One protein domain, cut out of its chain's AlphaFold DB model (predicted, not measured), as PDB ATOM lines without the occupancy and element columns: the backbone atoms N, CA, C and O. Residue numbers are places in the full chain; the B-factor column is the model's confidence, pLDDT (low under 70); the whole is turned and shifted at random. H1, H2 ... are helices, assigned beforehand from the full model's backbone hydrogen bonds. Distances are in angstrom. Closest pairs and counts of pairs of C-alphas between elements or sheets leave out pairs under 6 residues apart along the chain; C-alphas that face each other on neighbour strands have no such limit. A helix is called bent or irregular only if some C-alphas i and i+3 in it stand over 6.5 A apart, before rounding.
ATOM      1  N   LYS A   4     123.738  58.634  16.395       87.44
ATOM      2  CA  LYS A   4     122.788  59.742  16.205       87.44
ATOM      3  C   LYS A   4     121.813  59.442  15.073       87.44
ATOM      4  O   LYS A   4     120.623  59.719  15.211       87.44
ATOM      5  N   LYS A   5     122.289  58.832  13.983       91.31
ATOM      6  CA  LYS A   5     121.434  58.374  12.881       91.31
ATOM      7  C   LYS A   5     120.425  57.322  13.349       91.31
ATOM      8  O   LYS A   5     119.250  57.445  13.021       91.31
ATOM      9  N   MET A   6     120.845  56.353  14.163       93.00
ATOM     10  CA  MET A   6     119.941  55.336  14.723       93.00
ATOM     11  C   MET A   6     118.877  55.940  15.645       93.00
ATOM     12  O   MET A   6     117.695  55.635  15.496       93.00
ATOM     13  N   LEU A   7     119.272  56.852  16.540       92.00
ATOM     14  CA  LEU A   7     118.336  57.578  17.404       92.00
ATOM     15  C   LEU A   7     117.328  58.395  16.590       92.00
ATOM     16  O   LEU A   7     116.135  58.355  16.879       92.00
ATOM     17  N   TRP A   8     117.788  59.097  15.550       93.19
ATOM     18  CA  TRP A   8     116.901  59.840  14.655       93.19
ATOM     19  C   TRP A   8     115.885  58.921  13.976       93.19
ATOM     20  O   TRP A   8     114.693  59.209  14.022       93.19
ATOM     21  N   LEU A   9     116.327  57.797  13.405       93.75
ATOM     22  CA  LEU A   9     115.436  56.836  12.748       93.75
ATOM     23  C   LEU A   9     114.404  56.248  13.719       93.75
ATOM     24  O   LEU A   9     113.225  56.158  13.375       93.75
ATOM     25  N   ALA A  10     114.818  55.905  14.941       94.19
ATOM     26  CA  ALA A  10     113.920  55.394  15.973       94.19
ATOM     27  C   ALA A  10     112.860  56.432  16.379       94.19
ATOM     28  O   ALA A  10     111.674  56.107  16.434       94.19
ATOM     29  N   MET A  11     113.263  57.687  16.607       93.69
ATOM     30  CA  MET A  11     112.337  58.773  16.956       93.69
ATOM     31  C   MET A  11     111.400  59.112  15.801       93.69
ATOM     32  O   MET A  11     110.196  59.253  16.005       93.69
ATOM     33  N   LYS A  12     111.934  59.176  14.578       93.69
ATOM     34  CA  LYS A  12     111.155  59.421  13.367       93.69
ATOM     35  C   LYS A  12     110.071  58.365  13.186       93.69
ATOM     36  O   LYS A  12     108.921  58.725  12.961       93.69
ATOM     37  N   LYS A  13     110.418  57.081  13.340       94.81
ATOM     38  CA  LYS A  13     109.465  55.966  13.264       94.81
ATOM     39  C   LYS A  13     108.431  56.024  14.391       94.81
ATOM     40  O   LYS A  13     107.246  55.882  14.125       94.81
ATOM     41  N   LYS A  14     108.866  56.247  15.636       94.50
ATOM     42  CA  LYS A  14     107.993  56.241  16.823       94.50
ATOM     43  C   LYS A  14     106.948  57.358  16.807       94.50
ATOM     44  O   LYS A  14     105.818  57.126  17.215       94.50
ATOM     45  N   PHE A  15     107.327  58.549  16.351       92.81
ATOM     46  CA  PHE A  15     106.463  59.736  16.354       92.81
ATOM     47  C   PHE A  15     105.954  60.127  14.958       92.81
ATOM     48  O   PHE A  15     105.389  61.203  14.801       92.81
ATOM     49  N   ASN A  16     106.171  59.277  13.946       93.19
ATOM     50  CA  ASN A  16     105.812  59.522  12.545       93.19
ATOM     51  C   ASN A  16     106.248  60.916  12.037       93.19
ATOM     52  O   ASN A  16     105.466  61.678  11.465       93.19
ATOM     53  N   LEU A  17     107.503  61.286  12.313       91.81
ATOM     54  CA  LEU A  17     108.018  62.629  12.029       91.81
ATOM     55  C   LEU A  17     108.372  62.797  10.548       91.81
ATOM     56  O   LEU A  17     108.928  61.901   9.906       91.81
ATOM     57  N   ARG A  18     108.123  63.999  10.020       90.50
ATOM     58  CA  ARG A  18     108.574  64.393   8.677       90.50
ATOM     59  C   ARG A  18     110.088  64.600   8.666       90.50
ATOM     60  O   ARG A  18     110.673  65.006   9.670       90.50
ATOM     61  N   GLU A  19     110.728  64.335   7.526       89.38
ATOM     62  CA  GLU A  19     112.149  64.655   7.359       89.38
ATOM     63  C   GLU A  19     112.295  66.175   7.229       89.38
ATOM     64  O   GLU A  19     111.948  66.761   6.207       89.38
ATOM     65  N   ASN A  20     112.743  66.817   8.303       92.50
ATOM     66  CA  ASN A  20     112.902  68.261   8.380       92.50
ATOM     67  C   ASN A  20     114.022  68.597   9.378       92.50
ATOM     68  O   ASN A  20     114.134  67.967  10.437       92.50
ATOM     69  N   VAL A  21     114.861  69.573   9.026       91.62
ATOM     70  CA  VAL A  21     116.066  69.933   9.785       91.62
ATOM     71  C   VAL A  21     115.717  70.552  11.144       91.62
ATOM     72  O   VAL A  21     116.264  70.120  12.161       91.62
ATOM     73  N   GLU A  22     114.761  71.479  11.199       92.62
ATOM     74  CA  GLU A  22     114.242  72.082  12.433       92.62
ATOM     75  C   GLU A  22     113.629  71.030  13.361       92.62
ATOM     76  O   GLU A  22     113.951  71.000  14.551       92.62
ATOM     77  N   ILE A  23     112.813  70.112  12.830       91.75
ATOM     78  CA  ILE A  23     112.228  69.024  13.634       91.75
ATOM     79  C   ILE A  23     113.341  68.160  14.227       91.75
ATOM     80  O   ILE A  23     113.349  67.881  15.427       91.75
ATOM     81  N   LYS A  24     114.323  67.775  13.410       93.19
ATOM     82  CA  LYS A  24     115.473  66.985  13.856       93.19
ATOM     83  C   LYS A  24     116.257  67.695  14.959       93.19
ATOM     84  O   LYS A  24     116.609  67.067  15.958       93.19
ATOM     85  N   LYS A  25     116.481  69.004  14.824       94.31
ATOM     86  CA  LYS A  25     117.137  69.838  15.839       94.31
ATOM     87  C   LYS A  25     116.364  69.831  17.159       94.31
ATOM     88  O   LYS A  25     116.963  69.556  18.199       94.31
ATOM     89  N   VAL A  26     115.052  70.073  17.125       93.94
ATOM     90  CA  VAL A  26     114.194  70.074  18.324       93.94
ATOM     91  C   VAL A  26     114.191  68.702  18.995       93.94
ATOM     92  O   VAL A  26     114.369  68.611  20.209       93.94
ATOM     93  N   VAL A  27     114.084  67.618  18.224       94.25
ATOM     94  CA  VAL A  27     114.140  66.249  18.758       94.25
ATOM     95  C   VAL A  27     115.452  66.000  19.495       94.25
ATOM     96  O   VAL A  27     115.432  65.538  20.634       94.25
ATOM     97  N   PHE A  28     116.597  66.357  18.911       94.88
ATOM     98  CA  PHE A  28     117.881  66.192  19.597       94.88
ATOM     99  C   PHE A  28     118.014  67.076  20.840       94.88
ATOM    100  O   PHE A  28     118.588  66.634  21.834       94.88
ATOM    101  N   GLN A  29     117.472  68.297  20.832       95.19
ATOM    102  CA  GLN A  29     117.428  69.136  22.032       95.19
ATOM    103  C   GLN A  29     116.635  68.460  23.157       95.19
ATOM    104  O   GLN A  29     117.116  68.407  24.293       95.19
ATOM    105  N   GLN A  30     115.472  67.881  22.841       94.75
ATOM    106  CA  GLN A  30     114.661  67.153  23.814       94.75
ATOM    107  C   GLN A  30     115.363  65.886  24.308       94.75
ATOM    108  O   GLN A  30     115.451  65.682  25.516       94.75
ATOM    109  N   LEU A  31     115.946  65.079  23.417       94.56
ATOM    110  CA  LEU A  31     116.715  63.891  23.806       94.56
ATOM    111  C   LEU A  31     117.871  64.241  24.743       94.56
ATOM    112  O   LEU A  31     118.050  63.592  25.770       94.56
ATOM    113  N   ASN A  32     118.613  65.306  24.442       95.12
ATOM    114  CA  ASN A  32     119.687  65.777  25.309       95.12
ATOM    115  C   ASN A  32     119.162  66.242  26.674       95.12
ATOM    116  O   ASN A  32     119.816  66.017  27.692       95.12
ATOM    117  N   ARG A  33     117.993  66.896  26.729       96.00
ATOM    118  CA  ARG A  33     117.353  67.286  27.995       96.00
ATOM    119  C   ARG A  33     116.959  66.061  28.819       96.00
ATOM    120  O   ARG A  33     117.267  66.016  30.007       96.00
ATOM    121  N   GLN A  34     116.340  65.068  28.182       94.50
ATOM    122  CA  GLN A  34     115.953  63.816  28.833       94.50
ATOM    123  C   GLN A  34     117.177  63.054  29.344       94.50
ATOM    124  O   GLN A  34     117.204  62.650  30.501       94.50
ATOM    125  N   TYR A  35     118.235  62.958  28.536       93.44
ATOM    126  CA  TYR A  35     119.487  62.329  28.946       93.44
ATOM    127  C   TYR A  35     120.129  63.032  30.149       93.44
ATOM    128  O   TYR A  35     120.527  62.373  31.104       93.44
ATOM    129  N   ARG A  36     120.177  64.374  30.160       94.12
ATOM    130  CA  ARG A  36     120.687  65.129  31.319       94.12
ATOM    131  C   ARG A  36     119.869  64.867  32.585       94.12
ATOM    132  O   ARG A  36     120.462  64.712  33.647       94.12
ATOM    133  N   SER A  37     118.540  64.803  32.472       95.50
ATOM    134  CA  SER A  37     117.655  64.506  33.605       95.50
ATOM    135  C   SER A  37     117.848  63.078  34.120       95.50
ATOM    136  O   SER A  37     118.014  62.888  35.321       95.50
ATOM    137  N   LEU A  38     117.904  62.091  33.220       94.25
ATOM    138  CA  LEU A  38     118.193  60.700  33.563       94.25
ATOM    139  C   LEU A  38     119.539  60.583  34.282       94.25
ATOM    140  O   LEU A  38     119.602  60.050  35.383       94.25
ATOM    141  N   ARG A  39     120.603  61.148  33.705       94.25
ATOM    142  CA  ARG A  39     121.945  61.104  34.292       94.25
ATOM    143  C   ARG A  39     122.004  61.763  35.669       94.25
ATOM    144  O   ARG A  39     122.701  61.263  36.539       94.25
ATOM    145  N   HIS A  40     121.263  62.850  35.886       93.62
ATOM    146  CA  HIS A  40     121.150  63.462  37.211       93.62
ATOM    147  C   HIS A  40     120.495  62.519  38.230       93.62
ATOM    148  O   HIS A  40     121.028  62.366  39.322       93.62
ATOM    149  N   LYS A  41     119.395  61.844  37.867       93.94
ATOM    150  CA  LYS A  41     118.745  60.846  38.738       93.94
ATOM    151  C   LYS A  41     119.671  59.674  39.060       93.94
ATOM    152  O   LYS A  41     119.725  59.229  40.197       93.94
ATOM    153  N   LEU A  42     120.416  59.199  38.064       94.62
ATOM    154  CA  LEU A  42     121.387  58.118  38.229       94.62
ATOM    155  C   LEU A  42     122.556  58.529  39.129       94.62
ATOM    156  O   LEU A  42     122.961  57.755  39.987       94.62
ATOM    157  N   HIS A  43     123.050  59.761  38.985       93.38
ATOM    158  CA  HIS A  43     124.053  60.309  39.893       93.38
ATOM    159  C   HIS A  43     123.515  60.444  41.322       93.38
ATOM    160  O   HIS A  43     124.222  60.115  42.262       93.38
ATOM    161  N   ASP A  44     122.278  60.914  41.505       92.75
ATOM    162  CA  ASP A  44     121.649  61.008  42.830       92.75
ATOM    163  C   ASP A  44     121.508  59.625  43.487       92.75
ATOM    164  O   ASP A  44     121.832  59.458  44.661       92.75
ATOM    165  N   HIS A  45     121.112  58.611  42.713       91.50
ATOM    166  CA  HIS A  45     121.086  57.220  43.166       91.50
ATOM    167  C   HIS A  45     122.478  56.715  43.571       91.50
ATOM    168  O   HIS A  45     122.632  56.140  44.647       91.50
ATOM    169  N   TYR A  46     123.489  56.950  42.733       92.69
ATOM    170  CA  TYR A  46     124.875  56.591  43.025       92.69
ATOM    171  C   TYR A  46     125.389  57.299  44.288       92.69
ATOM    172  O   TYR A  46     125.871  56.642  45.202       92.69
ATOM    173  N   ALA A  47     125.217  58.618  44.393       90.44
ATOM    174  CA  ALA A  47     125.727  59.417  45.506       90.44
ATOM    175  C   ALA A  47     125.119  59.013  46.859       90.44
ATOM    176  O   ALA A  47     125.808  59.063  47.871       90.44
ATOM    177  N   LYS A  48     123.851  58.582  46.882       89.69
ATOM    178  CA  LYS A  48     123.174  58.087  48.093       89.69
ATOM    179  C   LYS A  48     123.661  56.715  48.558       89.69
ATOM    180  O   LYS A  48     123.524  56.404  49.735       89.69
ATOM    181  N   ASN A  49     124.190  55.903  47.647       86.62
ATOM    182  CA  ASN A  49     124.566  54.512  47.899       86.62
ATOM    183  C   ASN A  49     126.060  54.261  47.653       86.62
ATOM    184  O   ASN A  49     126.466  53.114  47.498       86.62
ATOM    185  N   LYS A  50     126.877  55.319  47.584       82.94
ATOM    186  CA  LYS A  50     128.290  55.228  47.200       82.94
ATOM    187  C   LYS A  50     129.090  54.291  48.114       82.94
ATOM    188  O   LYS A  50     129.980  53.602  47.634       82.94
ATOM    189  N   ASP A  51     128.736  54.241  49.394       83.75
ATOM    190  CA  ASP A  51     129.417  53.416  50.399       83.75
ATOM    191  C   ASP A  51     128.946  51.948  50.407       83.75
ATOM    192  O   ASP A  51     129.494  51.119  51.130       83.75
ATOM    193  N   ALA A  52     127.922  51.599  49.621       82.12
ATOM    194  CA  ALA A  52     127.427  50.234  49.530       82.12
ATOM    195  C   ALA A  52     128.209  49.460  48.460       82.12
ATOM    196  O   ALA A  52     128.067  49.743  47.276       82.12
ATOM    197  N   GLU A  53     128.949  48.413  48.840       76.06
ATOM    198  CA  GLU A  53     129.709  47.562  47.897       76.06
ATOM    199  C   GLU A  53     128.848  47.026  46.737       76.06
ATOM    200  O   GLU A  53     129.311  46.876  45.609       76.06
ATOM    201  N   LYS A  54     127.551  46.813  46.985       78.88
ATOM    202  CA  LYS A  54     126.599  46.292  45.994       78.88
ATOM    203  C   LYS A  54     126.190  47.300  44.916       78.88
ATOM    204  O   LYS A  54     125.577  46.892  43.931       78.88
ATOM    205  N   ILE A  55     126.509  48.592  45.054       83.31
ATOM    206  CA  ILE A  55     126.087  49.621  44.086       83.31
ATOM    207  C   ILE A  55     126.706  49.412  42.701       83.31
ATOM    208  O   ILE A  55     126.093  49.750  41.689       83.31
ATOM    209  N   PHE A  56     127.901  48.818  42.649       80.69
ATOM    210  CA  PHE A  56     128.589  48.506  41.400       80.69
ATOM    211  C   PHE A  56     127.924  47.340  40.661       80.69
ATOM    212  O   PHE A  56     127.937  47.325  39.435       80.69
ATOM    213  N   GLU A  57     127.310  46.405  41.394       84.06
ATOM    214  CA  GLU A  57     126.694  45.176  40.870       84.06
ATOM    215  C   GLU A  57     125.191  45.304  40.593       84.06
ATOM    216  O   GLU A  57     124.620  44.483  39.874       84.06
ATOM    217  N   GLN A  58     124.540  46.330  41.146       85.38
ATOM    218  CA  GLN A  58     123.094  46.535  41.050       85.38
ATOM    219  C   GLN A  58     122.766  47.838  40.306       85.38
ATOM    220  O   GLN A  58     122.557  48.880  40.937       85.38
ATOM    221  N   PRO A  59     122.716  47.814  38.958       87.62
ATOM    222  CA  PRO A  59     122.287  48.968  38.183       87.62
ATOM    223  C   PRO A  59     120.794  49.259  38.416       87.62
ATOM    224  O   PRO A  59     119.998  48.327  38.553       87.62
ATOM    225  N   PRO A  60     120.378  50.537  38.400       88.81
ATOM    226  CA  PRO A  60     118.963  50.897  38.411       88.81
ATOM    227  C   PRO A  60     118.190  50.336  37.209       88.81
ATOM    228  O   PRO A  60     118.743  50.184  36.115       88.81
ATOM    229  N   ASP A  61     116.883  50.121  37.390       87.62
ATOM    230  CA  ASP A  61     115.991  49.592  36.355       87.62
ATOM    231  C   ASP A  61     116.118  50.343  35.020       87.62
ATOM    232  O   ASP A  61     116.054  51.574  34.942       87.62
ATOM    233  N   GLY A  62     116.260  49.578  33.937       86.88
ATOM    234  CA  GLY A  62     116.361  50.109  32.576       86.88
ATOM    235  C   GLY A  62     117.764  50.556  32.157       86.88
ATOM    236  O   GLY A  62     117.924  50.998  31.017       86.88
ATOM    237  N   ILE A  63     118.778  50.417  33.019       91.88
ATOM    238  CA  ILE A  63     120.188  50.623  32.674       91.88
ATOM    239  C   ILE A  63     120.903  49.272  32.602       91.88
ATOM    240  O   ILE A  63     120.801  48.442  33.498       91.88
ATOM    241  N   THR A  64     121.639  49.039  31.514       93.00
ATOM    242  CA  THR A  64     122.480  47.840  31.397       93.00
ATOM    243  C   THR A  64     123.721  47.972  32.276       93.00
ATOM    244  O   THR A  64     124.238  49.074  32.452       93.00
ATOM    245  N   MET A  65     124.246  46.847  32.762       92.12
ATOM    246  CA  MET A  65     125.459  46.812  33.586       92.12
ATOM    247  C   MET A  65     126.643  47.550  32.935       92.12
ATOM    248  O   MET A  65     127.299  48.360  33.578       92.12
ATOM    249  N   GLU A  66     126.860  47.344  31.632       92.56
ATOM    250  CA  GLU A  66     127.914  48.026  30.866       92.56
ATOM    251  C   GLU A  66     127.748  49.556  30.892       92.56
ATOM    252  O   GLU A  66     128.688  50.289  31.191       92.56
ATOM    253  N   ASN A  67     126.534  50.058  30.640       92.56
ATOM    254  CA  ASN A  67     126.270  51.497  30.691       92.56
ATOM    255  C   ASN A  67     126.388  52.045  32.117       92.56
ATOM    256  O   ASN A  67     126.742  53.210  32.292       92.56
ATOM    257  N   TRP A  68     126.077  51.230  33.125       94.31
ATOM    258  CA  TRP A  68     126.203  51.619  34.522       94.31
ATOM    259  C   TRP A  68     127.659  51.805  34.936       94.31
ATOM    260  O   TRP A  68     127.989  52.848  35.489       94.31
ATOM    261  N   GLN A  69     128.536  50.866  34.576       92.81
ATOM    262  CA  GLN A  69     129.978  50.978  34.819       92.81
ATOM    263  C   GLN A  69     130.553  52.251  34.185       92.81
ATOM    264  O   GLN A  69     131.166  53.056  34.879       92.81
ATOM    265  N   VAL A  70     130.227  52.516  32.915       93.81
ATOM    266  CA  VAL A  70     130.653  53.747  32.221       93.81
ATOM    267  C   VAL A  70     130.160  55.016  32.934       93.81
ATOM    268  O   VAL A  70     130.852  56.036  32.952       93.81
ATOM    269  N   LEU A  71     128.955  54.990  33.511       94.25
ATOM    270  CA  LEU A  71     128.423  56.123  34.270       94.25
ATOM    271  C   LEU A  71     129.118  56.302  35.620       94.25
ATOM    272  O   LEU A  71     129.358  57.444  36.004       94.25
ATOM    273  N   ILE A  72     129.446  55.215  36.319       93.12
ATOM    274  CA  ILE A  72     130.214  55.271  37.566       93.12
ATOM    275  C   ILE A  72     131.601  55.850  37.294       93.12
ATOM    276  O   ILE A  72     131.980  56.809  37.961       93.12
ATOM    277  N   ASP A  73     132.308  55.354  36.277       94.38
ATOM    278  CA  ASP A  73     133.617  55.882  35.875       94.38
ATOM    279  C   ASP A  73     133.528  57.380  35.558       94.38
ATOM    280  O   ASP A  73     134.363  58.183  35.974       94.38
ATOM    281  N   TYR A  74     132.452  57.787  34.876       94.81
ATOM    282  CA  TYR A  74     132.173  59.193  34.617       94.81
ATOM    283  C   TYR A  74     131.934  60.002  35.903       94.81
ATOM    284  O   TYR A  74     132.428  61.124  36.010       94.81
ATOM    285  N   PHE A  75     131.189  59.479  36.879       94.00
ATOM    286  CA  PHE A  75     130.938  60.169  38.152       94.00
ATOM    287  C   PHE A  75     132.175  60.229  39.052       94.00
ATOM    288  O   PHE A  75     132.335  61.188  39.808       94.00
ATOM    289  N   GLU A  76     133.058  59.237  38.963       93.44
ATOM    290  CA  GLU A  76     134.323  59.214  39.695       93.44
ATOM    291  C   GLU A  76     135.426  60.035  39.018       93.44
ATOM    292  O   GLU A  76     136.416  60.353  39.679       93.44
ATOM    293  N   SER A  77     135.244  60.426  37.752       96.44
ATOM    294  CA  SER A  77     136.204  61.258  37.027       96.44
ATOM    295  C   SER A  77     136.457  62.605  37.713       96.44
ATOM    296  O   SER A  77     135.534  63.273  38.201       96.44
ATOM    297  N   ASP A  78     137.718  63.035  37.697       96.38
ATOM    298  CA  ASP A  78     138.138  64.307  38.292       96.38
ATOM    299  C   ASP A  78     137.444  65.499  37.626       96.38
ATOM    300  O   ASP A  78     136.988  66.412  38.312       96.38
ATOM    301  N   GLU A  79     137.264  65.453  36.301       95.62
ATOM    302  CA  GLU A  79     136.555  66.494  35.549       95.62
ATOM    303  C   GLU A  79     135.121  66.691  36.060       95.62
ATOM    304  O   GLU A  79     134.649  67.820  36.231       95.62
ATOM    305  N   PHE A  80     134.400  65.593  36.313       94.06
ATOM    306  CA  PHE A  80     133.037  65.669  36.821       94.06
ATOM    307  C   PHE A  80     133.005  66.215  38.250       94.06
ATOM    308  O   PHE A  80     132.200  67.107  38.540       94.06
ATOM    309  N   LYS A  81     133.890  65.719  39.123       95.19
ATOM    310  CA  LYS A  81     134.000  66.175  40.515       95.19
ATOM    311  C   LYS A  81     134.332  67.661  40.593       95.19
ATOM    312  O   LYS A  81     133.621  68.398  41.270       95.19
ATOM    313  N   GLU A  82     135.308  68.136  39.818       96.81
ATOM    314  CA  GLU A  82     135.701  69.547  39.795       96.81
ATOM    315  C   GLU A  82     134.530  70.452  39.381       96.81
ATOM    316  O   GLU A  82     134.238  71.468  40.025       96.81
ATOM    317  N   VAL A  83     133.810  70.069  38.320       94.94
ATOM    318  CA  VAL A  83     132.630  70.806  37.853       94.94
ATOM    319  C   VAL A  83     131.520  70.782  38.904       94.94
ATOM    320  O   VAL A  83     130.885  71.815  39.141       94.94
ATOM    321  N   SER A  84     131.285  69.635  39.541       93.06
ATOM    322  CA  SER A  84     130.276  69.470  40.590       93.06
ATOM    323  C   SER A  84     130.583  70.348  41.807       93.06
ATOM    324  O   SER A  84     129.736  71.143  42.224       93.06
ATOM    325  N   ASP A  85     131.820  70.318  42.302       95.25
ATOM    326  CA  ASP A  85     132.269  71.104  43.452       95.25
ATOM    327  C   ASP A  85     132.281  72.602  43.161       95.25
ATOM    328  O   ASP A  85     131.924  73.425  44.009       95.25
ATOM    329  N   ARG A  86     132.656  72.999  41.940       96.38
ATOM    330  CA  ARG A  86     132.521  74.391  41.494       96.38
ATOM    331  C   ARG A  86     131.059  74.827  41.494       96.38
ATOM    332  O   ARG A  86     130.752  75.900  42.008       96.38
ATOM    333  N   ASN A  87     130.154  74.008  40.962       93.31
ATOM    334  CA  ASN A  87     128.726  74.324  40.930       93.31
ATOM    335  C   ASN A  87     128.122  74.400  42.337       93.31
ATOM    336  O   ASN A  87     127.329  75.304  42.598       93.31
ATOM    337  N   LYS A  88     128.530  73.510  43.250       93.44
ATOM    338  CA  LYS A  88     128.133  73.540  44.661       93.44
ATOM    339  C   LYS A  88     128.589  74.836  45.332       93.44
ATOM    340  O   LYS A  88     127.751  75.590  45.809       93.44
ATOM    341  N   ARG A  89     129.878  75.184  45.225       96.12
ATOM    342  CA  ARG A  89     130.420  76.451  45.754       96.12
ATOM    343  C   ARG A  89     129.736  77.685  45.163       96.12
ATOM    344  O   ARG A  89     129.515  78.663  45.870       96.12
ATOM    345  N   ASN A  90     129.409  77.666  43.872       94.38
ATOM    346  CA  ASN A  90     128.684  78.763  43.229       94.38
ATOM    347  C   ASN A  90     127.254  78.883  43.766       94.38
ATOM    348  O   ASN A  90     126.775  79.995  43.975       94.38
ATOM    349  N   ARG A  91     126.592  77.749  44.017       90.56
ATOM    350  CA  ARG A  91     125.261  77.713  44.619       90.56
ATOM    351  C   ARG A  91     125.277  78.185  46.072       90.56
ATOM    352  O   ARG A  91     124.394  78.946  46.439       90.56
ATOM    353  N   ASP A  92     126.299  77.839  46.849       92.81
ATOM    354  CA  ASP A  92     126.451  78.306  48.237       92.81
ATOM    355  C   ASP A  92     126.681  79.828  48.317       92.81
ATOM    356  O   ASP A  92     126.301  80.482  49.287       92.81
ATOM    357  N   LYS A  93     127.270  80.426  47.272       93.50
ATOM    358  CA  LYS A  93     127.446  81.884  47.142       93.50
ATOM    359  C   LYS A  93     126.180  82.619  46.690       93.50
ATOM    360  O   LYS A  93     126.167  83.852  46.712       93.50
ATOM    361  N   LEU A  94     125.129  81.909  46.273       88.75
ATOM    362  CA  LEU A  94     123.869  82.510  45.846       88.75
ATOM    363  C   LEU A  94     123.086  83.007  47.072       88.75
ATOM    364  O   LEU A  94     122.235  82.307  47.609       88.75
ATOM    365  N   LYS A  95     123.391  84.229  47.523       86.88
ATOM    366  CA  LYS A  95     122.762  84.849  48.705       86.88
ATOM    367  C   LYS A  95     121.340  85.348  48.458       86.88
ATOM    368  O   LYS A  95     120.537  85.381  49.380       86.88
ATOM    369  N   MET A  96     121.046  85.763  47.229       82.06
ATOM    370  CA  MET A  96     119.737  86.275  46.835       82.06
ATOM    371  C   MET A  96     119.184  85.382  45.733       82.06
ATOM    372  O   MET A  96     119.642  85.430  44.589       82.06
TER     373      MET A  96
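This is residues 4 to 96 of the 130 residues of an uncharacterized protein of Phtheirospermum japonicum (UniProt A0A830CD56). One long helix, H2, is a bar with a short helix, H1, set crosswise near its first end and, near its last end, a loose cluster of the small H3, the loop after it and H4. Beyond H4, H5 sticks out as a free arm with residues 78 to 83 and 85 to 92, and the contacts between helices are few. The printed part has 93 residues with five named helices, H1 to H5 in chain order, and no named strand; the class is all helix. It is loose, with a radius of gyration of the C-alphas of 17.3 A, and flat, spanning 46 by 41 by 20 A.

H1 is residues 4 to 14, 15.2 A long, from C-alpha 4 at (122.788, 59.742, 16.205). H2 is residues 21 to 48, 40.7 A long, ending at C-alpha 48 at (123.174, 58.087, 48.093). H3 is residues 53 to 56 and only just irregular: C-alphas 53 and 56 are 6.7 A apart. H4 is residues 65 to 76, 16.4 A long. H5 is residues 78 to 92, 20.8 A long, ending at C-alpha 92 at (126.451, 78.306, 48.237).

H1 and H2 are close but not clearly touching, about perpendicular at 78 degrees; their closest C-alphas, of Trp 8 and Lys 24, are 7.3 A apart. H2 and H4 are close but not clearly touching, about perpendicular at 76 degrees, with the C-alphas of His 43 and Phe 75 closest at 7.1 A. H2 and H3 are close but not clearly touching, Tyr 46 and Ile 55 having the closest C-alphas, 7.2 A apart. H3 and H4 only just touch, with 3 pairs of C-alphas within 8 A, H4 by residues 68 to 72 alone; Phe 56 and Gln 69 have the closest C-alphas, at 7.2 A. H4 and H5 are close but not clearly touching, at a steep tilt of 59 degrees, the same way; their closest C-alphas, of Tyr 74 and Phe 80, are 6.9 A apart. H2 and H5 are apart. In H1, H2, H4 and H5 every O i to N i+4 pair is within hydrogen-bond range; H3 is too short for such a pair.

The two C-alphas farthest apart, of Arg 18 and Asp 51, are 47.9 A apart. The printed part has no cut and no long link. Mean pLDDT of the printed part is 91.8, and no printed residue is under 70.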